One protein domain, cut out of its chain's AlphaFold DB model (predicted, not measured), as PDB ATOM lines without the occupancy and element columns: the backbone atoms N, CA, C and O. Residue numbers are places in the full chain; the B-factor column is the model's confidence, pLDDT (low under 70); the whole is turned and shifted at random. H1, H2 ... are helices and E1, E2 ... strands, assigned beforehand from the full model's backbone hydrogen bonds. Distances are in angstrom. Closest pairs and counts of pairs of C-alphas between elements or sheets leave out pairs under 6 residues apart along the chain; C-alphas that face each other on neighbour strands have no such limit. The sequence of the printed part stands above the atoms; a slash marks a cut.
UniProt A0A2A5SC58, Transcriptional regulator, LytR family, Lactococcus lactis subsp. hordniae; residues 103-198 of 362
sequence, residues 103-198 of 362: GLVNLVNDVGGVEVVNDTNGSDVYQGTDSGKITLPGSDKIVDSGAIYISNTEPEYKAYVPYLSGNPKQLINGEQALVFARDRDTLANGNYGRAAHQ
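Overview. This is residues 103 to 198 of the 362 residues of the protein "Transcriptional regulator, LytR family" of Lactococcus lactis subsp. hordniae (UniProt A0A2A5SC58). A body built largely of loops has the short helix H2 in its middle, with H1 and H3 each packed on H2, and a two-strand ribbon of E1 and E4 near H2. A second small ribbon, the hairpin E2 and E3, lies toward the opposite end of the long axis from H1, and loop residues 145 to 168 run between the two ribbons. The printed part has 96 residues, with three named helices and four named strands in the order H1 E1 E2 E3 E4 H2 H3; both two-strand sheets, E1 - E4 and E2 - E3, are antiparallel. The class is mixed, helices and strands, with 39 residues, under half, in named elements. The whole is compact, with a radius of gyration of the C-alphas of 12.6 A and spans of 37 by 27 by 24 A.

Arrangement. H1, residues 103 to 110, touches H2, residues 174 to 182, at a steep tilt of 42 degrees, opposite ways; their closest C-alphas, of Val 105 and Gly 174, are 3.8 A apart. E1, residues 114 to 117, is the antiparallel neighbour of E4, residues 169 to 172, at 142 degrees between their directions, with N 116 and O 170 at 2.9 A and N 172 and O 114 at 2.8 A, within hydrogen-bond range. The closest C-alphas of E1 and H2 are those of Val 114 and Ala 177, 7.6 A apart. E2, residues 133 to 135, and E3, residues 142 to 144, form an antiparallel hairpin, with N 134 and O 143 within hydrogen-bond range at 2.8 A. E2 and E3 are both apart from H1, H2 and H3, residues 191 to 198. H2 and H3 form a helical hairpin: they touch at a shallow tilt of 27 degrees, opposite ways, with the closest C-alphas, of Ala 181 and Gln 198, 4.8 A apart. In H1, H2 and H3 every O i to N i+4 pair is within hydrogen-bond range.

Along the chain. H1 begins at C-alpha 103, (39.382, 56.093, 15.354), and is 10.4 A long from first to last C-alpha. E1 measures 10.1 A, E2 6.9 A, E3 7.1 A and E4 9.6 A. H2 starts at C-alpha 174, (37.378, 49.416, 9.518), and measures 12.1 A. H3, 10.3 A long, ends at C-alpha 198, (46.083, 43.778, 17.044).

Size, cuts and confidence. The two C-alphas farthest apart, of Asp 110 and Thr 129, are 36.9 A from each other. The printed part has no cut. The links E1 to E2, 15 residues, and E3 to E4, 24 residues, are long. The mean pLDDT of the printed part is 82.5; residues 119 to 131 and residue 166 are under 70.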
ATOM      1  N   GLY A 103      38.162  55.671  16.006       88.31
ATOM      2  CA  GLY A 103      39.382  56.093  15.354       88.31
ATOM      3  C   GLY A 103      40.102  54.963  14.631       88.31
ATOM      4  O   GLY A 103      40.627  55.185  13.546       88.31
ATOM      5  N   LEU A 104      40.074  53.735  15.162       91.44
ATOM      6  CA  LEU A 104      40.584  52.567  14.440       91.44
ATOM      7  C   LEU A 104      39.771  52.302  13.165       91.44
ATOM      8  O   LEU A 104      40.357  52.046  12.113       91.44
ATOM      9  N   VAL A 105      38.439  52.369  13.252       92.38
ATOM     10  CA  VAL A 105      37.544  52.153  12.105       92.38
ATOM     11  C   VAL A 105      37.824  53.182  11.009       92.38
ATOM     12  O   VAL A 105      38.055  52.804   9.858       92.38
ATOM     13  N   ASN A 106      37.866  54.464  11.370       90.81
ATOM     14  CA  ASN A 106      38.134  55.560  10.439       90.81
ATOM     15  C   ASN A 106      39.524  55.427   9.810       90.81
ATOM     16  O   ASN A 106      39.642  55.426   8.588       90.81
ATOM     17  N   LEU A 107      40.559  55.190  10.627       91.06
ATOM     18  CA  LEU A 107      41.934  54.974  10.166       91.06
ATOM     19  C   LEU A 107      42.030  53.903   9.080       91.06
ATOM     20  O   LEU A 107      42.674  54.112   8.052       91.06
ATOM     21  N   VAL A 108      41.408  52.747   9.316       94.56
ATOM     22  CA  VAL A 108      41.422  51.627   8.370       94.56
ATOM     23  C   VAL A 108      40.642  51.975   7.103       94.56
ATOM     24  O   VAL A 108      41.113  51.692   6.000       94.56
ATOM     25  N   ASN A 109      39.471  52.597   7.235       93.69
ATOM     26  CA  ASN A 109      38.653  52.988   6.090       93.69
ATOM     27  C   ASN A 109      39.362  54.027   5.207       93.69
ATOM     28  O   ASN A 109      39.382  53.870   3.983       93.69
ATOM     29  N   ASP A 110      40.024  55.016   5.804       90.00
ATOM     30  CA  ASP A 110      40.688  56.100   5.077       90.00
ATOM     31  C   ASP A 110      41.945  55.636   4.324       90.00
ATOM     32  O   ASP A 110      42.305  56.216   3.295       90.00
ATOM     33  N   VAL A 111      42.602  54.555   4.771       90.62
ATOM     34  CA  VAL A 111      43.681  53.904   3.999       90.62
ATOM     35  C   VAL A 111      43.172  52.885   2.968       90.62
ATOM     36  O   VAL A 111      43.976  52.246   2.283       90.62
ATOM     37  N   GLY A 112      41.850  52.741   2.821       92.81
ATOM     38  CA  GLY A 112      41.214  51.829   1.869       92.81
ATOM     39  C   GLY A 112      41.180  50.368   2.324       92.81
ATOM     40  O   GLY A 112      41.178  49.468   1.481       92.81
ATOM     41  N   GLY A 113      41.178  50.130   3.635       95.44
ATOM     42  CA  GLY A 113      41.198  48.804   4.246       95.44
ATOM     43  C   GLY A 113      42.604  48.240   4.466       95.44
ATOM     44  O   GLY A 113      43.600  48.710   3.904       95.44
ATOM     45  N   VAL A 114      42.678  47.184   5.274       95.38
ATOM     46  CA  VAL A 114      43.914  46.450   5.598       95.38
ATOM     47  C   VAL A 114      43.795  44.990   5.186       95.38
ATOM     48  O   VAL A 114      42.697  44.442   5.167       95.38
ATOM     49  N   GLU A 115      44.906  44.366   4.797       93.12
ATOM     50  CA  GLU A 115      44.903  42.947   4.442       93.12
ATOM     51  C   GLU A 115      45.231  42.106   5.674       93.12
ATOM     52  O   GLU A 115      46.335  42.214   6.182       93.12
ATOM     53  N   VAL A 116      44.317  41.252   6.128       90.44
ATOM     54  CA  VAL A 116      44.561  40.341   7.261       90.44
ATOM     55  C   VAL A 116      44.491  38.885   6.831       90.44
ATOM     56  O   VAL A 116      43.934  38.563   5.776       90.44
ATOM     57  N   VAL A 117      45.025  37.999   7.660       85.81
ATOM     58  CA  VAL A 117      44.974  36.550   7.495       85.81
ATOM     59  C   VAL A 117      44.001  35.958   8.515       85.81
ATOM     60  O   VAL A 117      44.209  36.061   9.715       85.81
ATOM     61  N   ASN A 118      42.942  35.303   8.033       83.00
ATOM     62  CA  ASN A 118      42.092  34.434   8.854       83.00
ATOM     63  C   ASN A 118      42.288  32.980   8.398       83.00
ATOM     64  O   ASN A 118      41.630  32.539   7.448       83.00
ATOM     65  N   ASP A 119      43.229  32.262   9.019       69.00
ATOM     66  CA  ASP A 119      43.557  30.874   8.674       69.00
ATOM     67  C   ASP A 119      43.147  29.888   9.776       69.00
ATOM     68  O   ASP A 119      43.831  29.701  10.781       69.00
ATOM     69  N   THR A 120      42.048  29.169   9.554       58.41
ATOM     70  CA  THR A 120      41.599  28.123  10.482       58.41
ATOM     71  C   THR A 120      42.351  26.803  10.322       58.41
ATOM     72  O   THR A 120      42.204  25.940  11.188       58.41
ATOM     73  N   ASN A 121      43.169  26.607   9.272       47.84
ATOM     74  CA  ASN A 121      44.021  25.409   9.170       47.84
ATOM     75  C   ASN A 121      45.104  25.392  10.254       47.84
ATOM     76  O   ASN A 121      45.742  24.362  10.474       47.84
ATOM     77  N   GLY A 122      45.289  26.534  10.919       47.00
ATOM     78  CA  GLY A 122      46.221  26.723  12.002       47.00
ATOM     79  C   GLY A 122      45.665  26.522  13.400       47.00
ATOM     80  O   GLY A 122      46.533  26.348  14.224       47.00
ATOM     81  N   SER A 123      44.338  26.504  13.653       47.41
ATOM     82  CA  SER A 123      43.628  26.467  14.969       47.41
ATOM     83  C   SER A 123      43.401  27.780  15.755       47.41
ATOM     84  O   SER A 123      43.356  27.770  16.980       47.41
ATOM     85  N   ASP A 124      43.099  28.896  15.081       46.03
ATOM     86  CA  ASP A 124      42.669  30.144  15.752       46.03
ATOM     87  C   ASP A 124      41.205  30.133  16.241       46.03
ATOM     88  O   ASP A 124      40.712  31.173  16.650       46.03
ATOM     89  N   VAL A 125      40.487  28.997  16.233       46.94
ATOM     90  CA  VAL A 125      39.050  28.964  16.579       46.94
ATOM     91  C   VAL A 125      38.714  27.959  17.689       46.94
ATOM     92  O   VAL A 125      38.808  26.747  17.490       46.94
ATOM     93  N   TYR A 126      38.265  28.442  18.852       47.47
ATOM     94  CA  TYR A 126      37.561  27.659  19.864       47.47
ATOM     95  C   TYR A 126      36.061  27.619  19.523       47.47
ATOM     96  O   TYR A 126      35.389  28.646  19.490       47.47
ATOM     97  N   GLN A 127      35.558  26.391  19.353       42.16
ATOM     98  CA  GLN A 127      34.184  25.948  19.037       42.16
ATOM     99  C   GLN A 127      33.913  25.646  17.555       42.16
ATOM    100  O   GLN A 127      33.668  26.526  16.740       42.16
ATOM    101  N   GLY A 128      33.838  24.342  17.265       42.66
ATOM    102  CA  GLY A 128      33.203  23.796  16.070       42.66
ATOM    103  C   GLY A 128      34.166  23.097  15.123       42.66
ATOM    104  O   GLY A 128      34.447  23.593  14.041       42.66
ATOM    105  N   THR A 129      34.565  21.874  15.473       42.03
ATOM    106  CA  THR A 129      35.113  20.854  14.556       42.03
ATOM    107  C   THR A 129      34.166  20.471  13.407       42.03
ATOM    108  O   THR A 129      34.467  19.561  12.634       42.03
ATOM    109  N   ASP A 130      33.042  21.163  13.255       46.62
ATOM    110  CA  ASP A 130      32.135  20.965  12.147       46.62
ATOM    111  C   ASP A 130      32.605  21.813  10.970       46.62
ATOM    112  O   ASP A 130      32.479  23.038  10.931       46.62
ATOM    113  N   SER A 131      33.129  21.115   9.969       53.47
ATOM    114  CA  SER A 131      33.112  21.580   8.589       53.47
ATOM    115  C   SER A 131      31.660  21.931   8.234       53.47
ATOM    116  O   SER A 131      30.852  21.065   7.907       53.47
ATOM    117  N   GLY A 132      31.291  23.202   8.383       71.88
ATOM    118  CA  GLY A 132      29.891  23.608   8.365       71.88
ATOM    119  C   GLY A 132      29.690  25.113   8.300       71.88
ATOM    120  O   GLY A 132      30.640  25.890   8.222       71.88
ATOM    121  N   LYS A 133      28.418  25.512   8.307       82.44
ATOM    122  CA  LYS A 133      27.994  26.910   8.344       82.44
ATOM    123  C   LYS A 133      27.356  27.229   9.690       82.44
ATOM    124  O   LYS A 133      26.610  26.407  10.215       82.44
ATOM    125  N   ILE A 134      27.598  28.428  10.199       84.81
ATOM    126  CA  ILE A 134      27.005  28.958  11.428       84.81
ATOM    127  C   ILE A 134      26.088  30.137  11.102       84.81
ATOM    128  O   ILE A 134      26.326  30.870  10.142       84.81
ATOM    129  N   THR A 135      25.049  30.345  11.905       89.19
ATOM    130  CA  THR A 135      24.273  31.591  11.876       89.19
ATOM    131  C   THR A 135      24.930  32.586  12.822       89.19
ATOM    132  O   THR A 135      25.107  32.278  14.000       89.19
ATOM    133  N   LEU A 136      25.290  33.771  12.323       88.06
ATOM    134  CA  LEU A 136      25.906  34.808  13.147       88.06
ATOM    135  C   LEU A 136      24.930  35.254  14.250       88.06
ATOM    136  O   LEU A 136      23.789  35.617  13.929       88.06
ATOM    137  N   PRO A 137      25.358  35.279  15.526       87.50
ATOM    138  CA  PRO A 137      24.515  35.695  16.641       87.50
ATOM    139  C   PRO A 137      23.882  37.068  16.403       87.50
ATOM    140  O   PRO A 137      24.560  38.013  15.997       87.50
ATOM    141  N   GLY A 138      22.570  37.168  16.636       85.94
ATOM    142  CA  GLY A 138      21.815  38.407  16.426       85.94
ATOM    143  C   GLY A 138      21.509  38.741  14.960       85.94
ATOM    144  O   GLY A 138      21.097  39.865  14.674       85.94
ATOM    145  N   SER A 139      21.690  37.802  14.024       87.56
ATOM    146  CA  SER A 139      21.375  37.997  12.605       87.56
ATOM    147  C   SER A 139      20.809  36.733  11.946       87.56
ATOM    148  O   SER A 139      21.035  35.627  12.425       87.56
ATOM    149  N   ASP A 140      20.161  36.886  10.789       90.56
ATOM    150  CA  ASP A 140      19.758  35.760   9.927       90.56
ATOM    151  C   ASP A 140      20.886  35.307   8.976       90.56
ATOM    152  O   ASP A 140      20.677  34.512   8.056       90.56
ATOM    153  N   LYS A 141      22.095  35.858   9.138       90.75
ATOM    154  CA  LYS A 141      23.201  35.646   8.210       90.75
ATOM    155  C   LYS A 141      23.923  34.342   8.523       90.75
ATOM    156  O   LYS A 141      24.434  34.155   9.622       90.75
ATOM    157  N   ILE A 142      24.017  33.480   7.516       89.94
ATOM    158  CA  ILE A 142      24.730  32.204   7.582       89.94
ATOM    159  C   ILE A 142      26.117  32.372   6.944       89.94
ATOM    160  O   ILE A 142      26.216  32.818   5.799       89.94
ATOM    161  N   VAL A 143      27.174  32.008   7.669       87.38
ATOM    162  CA  VAL A 143      28.584  32.118   7.254       87.38
ATOM    163  C   VAL A 143      29.316  30.798   7.476       87.38
ATOM    164  O   VAL A 143      28.813  29.931   8.186       87.38
ATOM    165  N   ASP A 144      30.482  30.625   6.862       85.25
ATOM    166  CA  ASP A 144      31.300  29.434   7.094       85.25
ATOM    167  C   ASP A 144      31.866  29.434   8.524       85.25
ATOM    168  O   ASP A 144      32.194  30.487   9.081       85.25
ATOM    169  N   SER A 145      31.945  28.243   9.124       79.69
ATOM    170  CA  SER A 145      32.574  28.032  10.430       79.69
ATOM    171  C   SER A 145      34.020  28.535  10.393       79.69
ATOM    172  O   SER A 145      34.745  28.275   9.432       79.69
ATOM    173  N   GLY A 146      34.409  29.292  11.419       80.12
ATOM    174  CA  GLY A 146      35.698  29.985  11.506       80.12
ATOM    175  C   GLY A 146      35.690  31.454  11.070       80.12
ATOM    176  O   GLY A 146      36.730  32.111  11.055       80.12
ATOM    177  N   ALA A 147      34.523  31.999  10.721       87.00
ATOM    178  CA  ALA A 147      34.361  33.444  10.678       87.00
ATOM    179  C   ALA A 147      34.629  34.058  12.065       87.00
ATOM    180  O   ALA A 147      34.115  33.562  13.065       87.00
ATOM    181  N   ILE A 148      35.369  35.166  12.105       89.12
ATOM    182  CA  ILE A 148      35.635  35.919  13.336       89.12
ATOM    183  C   ILE A 148      34.516  36.940  13.530       89.12
ATOM    184  O   ILE A 148      34.237  37.747  12.635       89.12
ATOM    185  N   TYR A 149      33.873  36.908  14.693       90.38
ATOM    186  CA  TYR A 149      32.796  37.816  15.084       90.38
ATOM    187  C   TYR A 149      32.771  37.989  16.605       90.38
ATOM    188  O   TYR A 149      33.240  37.127  17.337       90.38
ATOM    189  N   ILE A 150      32.160  39.080  17.071       90.75
ATOM    190  CA  ILE A 150      31.964  39.356  18.508       90.75
ATOM    191  C   ILE A 150      30.493  39.618  18.873       90.75
ATOM    192  O   ILE A 150      30.175  39.934  20.014       90.75
ATOM    193  N   SER A 151      29.561  39.463  17.923       90.06
ATOM    194  CA  SER A 151      28.139  39.787  18.122       90.06
ATOM    195  C   SER A 151      27.411  38.888  19.136       90.06
ATOM    196  O   SER A 151      26.279  39.178  19.521       90.06
ATOM    197  N   ASN A 152      28.036  37.792  19.581       87.00
ATOM    198  CA  ASN A 152      27.570  36.959  20.694       87.00
ATOM    199  C   ASN A 152      27.683  37.657  22.053       87.00
ATOM    200  O   ASN A 152      26.851  37.399  22.922       87.00
ATOM    201  N   THR A 153      28.711  38.480  22.251       88.31
ATOM    202  CA  THR A 153      28.988  39.169  23.520       88.31
ATOM    203  C   THR A 153      28.763  40.674  23.420       88.31
ATOM    204  O   THR A 153      28.317  41.277  24.393       88.31
ATOM    205  N   GLU A 154      28.981  41.257  22.241       88.69
ATOM    206  CA  GLU A 154      28.832  42.685  21.943       88.69
ATOM    207  C   GLU A 154      27.917  42.871  20.702       88.69
ATOM    208  O   GLU A 154      28.395  43.084  19.582       88.69
ATOM    209  N   PRO A 155      26.582  42.715  20.846       89.69
ATOM    210  CA  PRO A 155      25.627  42.631  19.728       89.69
ATOM    211  C   PRO A 155      25.510  43.902  18.867       89.69
ATOM    212  O   PRO A 155      24.930  43.869  17.775       89.69
ATOM    213  N   GLU A 156      26.032  45.031  19.335       87.56
ATOM    214  CA  GLU A 156      26.161  46.273  18.579       87.56
ATOM    215  C   GLU A 156      27.145  46.152  17.400       87.56
ATOM    216  O   GLU A 156      26.929  46.792  16.364       87.56
ATOM    217  N   TYR A 157      28.158  45.280  17.490       89.88
ATOM    218  CA  TYR A 157      29.132  45.054  16.420       89.88
ATOM    219  C   TYR A 157      28.669  43.937  15.487       89.88
ATOM    220  O   TYR A 157      28.800  42.746  15.760       89.88
ATOM    221  N   LYS A 158      28.125  44.336  14.334       91.06
ATOM    222  CA  LYS A 158      27.522  43.421  13.345       91.06
ATOM    223  C   LYS A 158      28.474  42.967  12.236       91.06
ATOM    224  O   LYS A 158      28.093  42.144  11.402       91.06
ATOM    225  N   ALA A 159      29.671  43.546  12.170       94.19
ATOM    226  CA  ALA A 159      30.692  43.134  11.215       94.19
ATOM    227  C   ALA A 159      31.273  41.760  11.591       94.19
ATOM    228  O   ALA A 159      31.156  41.301  12.724       94.19
ATOM    229  N   TYR A 160      31.888  41.098  10.614       92.88
ATOM    230  CA  TYR A 160      32.596  39.833  10.800       92.88
ATOM    231  C   TYR A 160      33.682  39.701   9.729       92.88
ATOM    232  O   TYR A 160      33.557  40.258   8.628       92.88
ATOM    233  N   VAL A 161      34.728  38.938  10.033       92.31
ATOM    234  CA  VAL A 161      35.764  38.564   9.066       92.31
ATOM    235  C   VAL A 161      35.470  37.146   8.586       92.31
ATOM    236  O   VAL A 161      35.470  36.226   9.405       92.31
ATOM    237  N   PRO A 162      35.157  36.929   7.296       88.62
ATOM    238  CA  PRO A 162      34.861  35.593   6.801       88.62
ATOM    239  C   PRO A 162      36.081  34.678   6.915       88.62
ATOM    240  O   PRO A 162      37.224  35.115   6.791       88.62
ATOM    241  N   TYR A 163      35.833  33.388   7.106       84.56
ATOM    242  CA  TYR A 163      36.836  32.373   6.822       84.56
ATOM    243  C   TYR A 163      36.866  32.102   5.316       84.56
ATOM    244  O   TYR A 163      35.817  31.929   4.694       84.56
ATOM    245  N   LEU A 164      38.061  32.076   4.723       80.44
ATOM    246  CA  LEU A 164      38.256  31.825   3.296       80.44
ATOM    247  C   LEU A 164      39.135  30.587   3.102       80.44
ATOM    248  O   LEU A 164      40.361  30.641   3.209       80.44
ATOM    249  N   SER A 165      38.503  29.456   2.785       72.94
ATOM    250  CA  SER A 165      39.221  28.203   2.544       72.94
ATOM    251  C   SER A 165      40.197  28.337   1.365       72.94
ATOM    252  O   SER A 165      39.818  28.740   0.264       72.94
ATOM    253  N   GLY A 166      41.470  28.003   1.594       68.75
ATOM    254  CA  GLY A 166      42.526  27.976   0.573       68.75
ATOM    255  C   GLY A 166      43.199  29.319   0.261       68.75
ATOM    256  O   GLY A 166      44.293  29.311  -0.301       68.75
ATOM    257  N   ASN A 167      42.607  30.455   0.646       73.38
ATOM    258  CA  ASN A 167      43.276  31.759   0.627       73.38
ATOM    259  C   ASN A 167      42.854  32.586   1.851       73.38
ATOM    260  O   ASN A 167      41.894  33.351   1.760       73.38
ATOM    261  N   PRO A 168      43.562  32.452   2.983       78.56
ATOM    262  CA  PRO A 168      43.163  33.100   4.226       78.56
ATOM    263  C   PRO A 168      43.398  34.619   4.221       78.56
ATOM    264  O   PRO A 168      42.853  35.320   5.076       78.56
ATOM    265  N   LYS A 169      44.179  35.142   3.260       87.81
ATOM    266  CA  LYS A 169      44.486  36.570   3.146       87.81
ATOM    267  C   LYS A 169      43.339  37.329   2.477       87.81
ATOM    268  O   LYS A 169      42.930  37.000   1.362       87.81
ATOM    269  N   GLN A 170      42.860  38.382   3.132       90.88
ATOM    270  CA  GLN A 170      41.701  39.153   2.690       90.88
ATOM    271  C   GLN A 170      41.789  40.627   3.076       90.88
ATOM    272  O   GLN A 170      42.277  40.975   4.145       90.88
ATOM    273  N   LEU A 171      41.276  41.492   2.200       95.38
ATOM    274  CA  LEU A 171      41.125  42.917   2.480       95.38
ATOM    275  C   LEU A 171      39.863  43.140   3.321       95.38
ATOM    276  O   LEU A 171      38.770  42.764   2.894       95.38
ATOM    277  N   ILE A 172      40.019  43.781   4.474       96.44
ATOM    278  CA  ILE A 172      38.931  44.103   5.399       96.44
ATOM    279  C   ILE A 172      38.800  45.614   5.606       96.44
ATOM    280  O   ILE A 172      39.780  46.358   5.515       96.44
ATOM    281  N   ASN A 173      37.574  46.067   5.873       97.19
ATOM    282  CA  ASN A 173      37.278  47.463   6.207       97.19
ATOM    283  C   ASN A 173      37.464  47.749   7.711       97.19
ATOM    284  O   ASN A 173      37.865  46.871   8.475       97.19
ATOM    285  N   GLY A 174      37.176  48.978   8.140       96.12
ATOM    286  CA  GLY A 174      37.378  49.416   9.518       96.12
ATOM    287  C   GLY A 174      36.543  48.662  10.544       96.12
ATOM    288  O   GLY A 174      37.083  48.215  11.553       96.12
ATOM    289  N   GLU A 175      35.256  48.446  10.285       96.06
ATOM    290  CA  GLU A 175      34.383  47.706  11.196       96.06
ATOM    291  C   GLU A 175      34.817  46.241  11.326       96.06
ATOM    292  O   GLU A 175      34.793  45.670  12.415       96.06
ATOM    293  N   GLN A 176      35.263  45.630  10.227       96.62
ATOM    294  CA  GLN A 176      35.829  44.284  10.238       96.62
ATOM    295  C   GLN A 176      37.173  44.231  10.972       96.62
ATOM    296  O   GLN A 176      37.410  43.285  11.719       96.62
ATOM    297  N   ALA A 177      38.035  45.237  10.804       96.25
ATOM    298  CA  ALA A 177      39.324  45.316  11.492       96.25
ATOM    299  C   ALA A 177      39.157  45.500  13.002       96.25
ATOM    300  O   ALA A 177      39.893  44.895  13.780       96.25
ATOM    301  N   LEU A 178      38.152  46.273  13.420       94.50
ATOM    302  CA  LEU A 178      37.779  46.396  14.824       94.50
ATOM    303  C   LEU A 178      37.357  45.040  15.405       94.50
ATOM    304  O   LEU A 178      37.862  44.650  16.454       94.50
ATOM    305  N   VAL A 179      36.484  44.301  14.713       93.69
ATOM    306  CA  VAL A 179      36.057  42.955  15.133       93.69
ATOM    307  C   VAL A 179      37.241  41.989  15.199       93.69
ATOM    308  O   VAL A 179      37.413  41.306  16.205       93.69
ATOM    309  N   PHE A 180      38.099  41.988  14.178       92.69
ATOM    310  CA  PHE A 180      39.309  41.163  14.121       92.69
ATOM    311  C   PHE A 180      40.245  41.410  15.315       92.69
ATOM    312  O   PHE A 180      40.762  40.467  15.909       92.69
ATOM    313  N   ALA A 181      40.427  42.676  15.699       92.44
ATOM    314  CA  ALA A 181      41.306  43.095  16.791       92.44
ATOM    315  C   ALA A 181      40.663  43.034  18.196       92.44
ATOM    316  O   ALA A 181      41.374  43.193  19.198       92.44
ATOM    317  N   ARG A 182      39.336  42.850  18.290       91.19
ATOM    318  CA  ARG A 182      38.586  42.734  19.557       91.19
ATOM    319  C   ARG A 182      38.258  41.297  19.936       91.19
ATOM    320  O   ARG A 182      38.147  41.036  21.137       91.19
ATOM    321  N   ASP A 183      38.120  40.401  18.960       88.25
ATOM    322  CA  ASP A 183      37.784  39.010  19.241       88.25
ATOM    323  C   ASP A 183      38.820  38.344  20.154       88.25
ATOM    324  O   ASP A 183      40.020  38.599  20.090       88.25
ATOM    325  N   ARG A 184      38.297  37.522  21.053       84.38
ATOM    326  CA  ARG A 184      39.025  36.790  22.081       84.38
ATOM    327  C   ARG A 184      38.364  35.444  22.311       84.38
ATOM    328  O   ARG A 184      39.048  34.447  22.471       84.38
ATOM    329  N   ASP A 185      37.039  35.434  22.388       78.62
ATOM    330  CA  ASP A 185      36.288  34.272  22.851       78.62
ATOM    331  C   ASP A 185      36.206  33.187  21.778       78.62
ATOM    332  O   ASP A 185      36.071  32.013  22.122       78.62
ATOM    333  N   THR A 186      36.323  33.568  20.500       72.12
ATOM    334  CA  THR A 186      36.479  32.578  19.438       72.12
ATOM    335  C   THR A 186      37.925  32.138  19.267       72.12
ATOM    336  O   THR A 186      38.123  31.143  18.605       72.12
ATOM    337  N   LEU A 187      38.927  32.749  19.914       75.50
ATOM    338  CA  LEU A 187      40.342  32.402  19.720       75.50
ATOM    339  C   LEU A 187      40.832  31.306  20.673       75.50
ATOM    340  O   LEU A 187      40.600  31.370  21.882       75.50
ATOM    341  N   ALA A 188      41.594  30.334  20.160       72.06
ATOM    342  CA  ALA A 188      42.123  29.219  20.959       72.06
ATOM    343  C   ALA A 188      43.014  29.662  22.138       72.06
ATOM    344  O   ALA A 188      43.017  29.024  23.190       72.06
ATOM    345  N   ASN A 189      43.722  30.783  21.997       74.81
ATOM    346  CA  ASN A 189      44.555  31.395  23.038       74.81
ATOM    347  C   ASN A 189      44.017  32.710  23.588       74.81
ATOM    348  O   ASN A 189      44.772  33.485  24.188       74.81
ATOM    349  N   GLY A 190      42.728  32.973  23.397       83.25
ATOM    350  CA  GLY A 190      42.058  34.100  24.018       83.25
ATOM    351  C   GLY A 190      42.781  35.426  23.784       83.25
ATOM    352  O   GLY A 190      42.899  35.911  22.658       83.25
ATOM    353  N   ASN A 191      43.247  36.051  24.873       83.19
ATOM    354  CA  ASN A 191      43.826  37.393  24.802       83.19
ATOM    355  C   ASN A 191      45.149  37.449  24.026       83.19
ATOM    356  O   ASN A 191      45.460  38.476  23.424       83.19
ATOM    357  N   TYR A 192      45.905  36.353  23.997       85.00
ATOM    358  CA  TYR A 192      47.179  36.300  23.288       85.00
ATOM    359  C   TYR A 192      46.983  36.299  21.766       85.00
ATOM    360  O   TYR A 192      47.708  37.005  21.064       85.00
ATOM    361  N   GLY A 193      45.956  35.608  21.261       84.44
ATOM    362  CA  GLY A 193      45.580  35.645  19.842       84.44
ATOM    363  C   GLY A 193      45.046  37.012  19.454       84.44
ATOM    364  O   GLY A 193      45.487  37.605  18.471       84.44
ATOM    365  N   ARG A 194      44.212  37.601  20.318       88.44
ATOM    366  CA  ARG A 194      43.746  38.980  20.150       88.44
ATOM    367  C   ARG A 194      44.911  39.960  20.030       88.44
ATOM    368  O   ARG A 194      44.931  40.827  19.160       88.44
ATOM    369  N   ALA A 195      45.915  39.807  20.887       89.44
ATOM    370  CA  ALA A 195      47.128  40.609  20.859       89.44
ATOM    371  C   ALA A 195      47.971  40.381  19.586       89.44
ATOM    372  O   ALA A 195      48.691  41.292  19.163       89.44
ATOM    373  N   ALA A 196      47.909  39.201  18.965       87.31
ATOM    374  CA  ALA A 196      48.497  38.946  17.653       87.31
ATOM    375  C   ALA A 196      47.728  39.680  16.540       87.31
ATOM    376  O   ALA A 196      48.347  40.463  15.816       87.31
ATOM    377  N   HIS A 197      46.398  39.555  16.489       90.06
ATOM    378  CA  HIS A 197      45.545  40.276  15.534       90.06
ATOM    379  C   HIS A 197      45.715  41.799  15.623       90.06
ATOM    380  O   HIS A 197      45.824  42.487  14.609       90.06
ATOM    381  N   GLN A 198      45.821  42.350  16.837       92.50
ATOM    382  CA  GLN A 198      46.083  43.778  17.044       92.50
ATOM    383  C   GLN A 198      47.420  44.231  16.435       92.50
ATOM    384  O   GLN A 198      47.499  45.310  15.842       92.50
TER     385      GLN A 198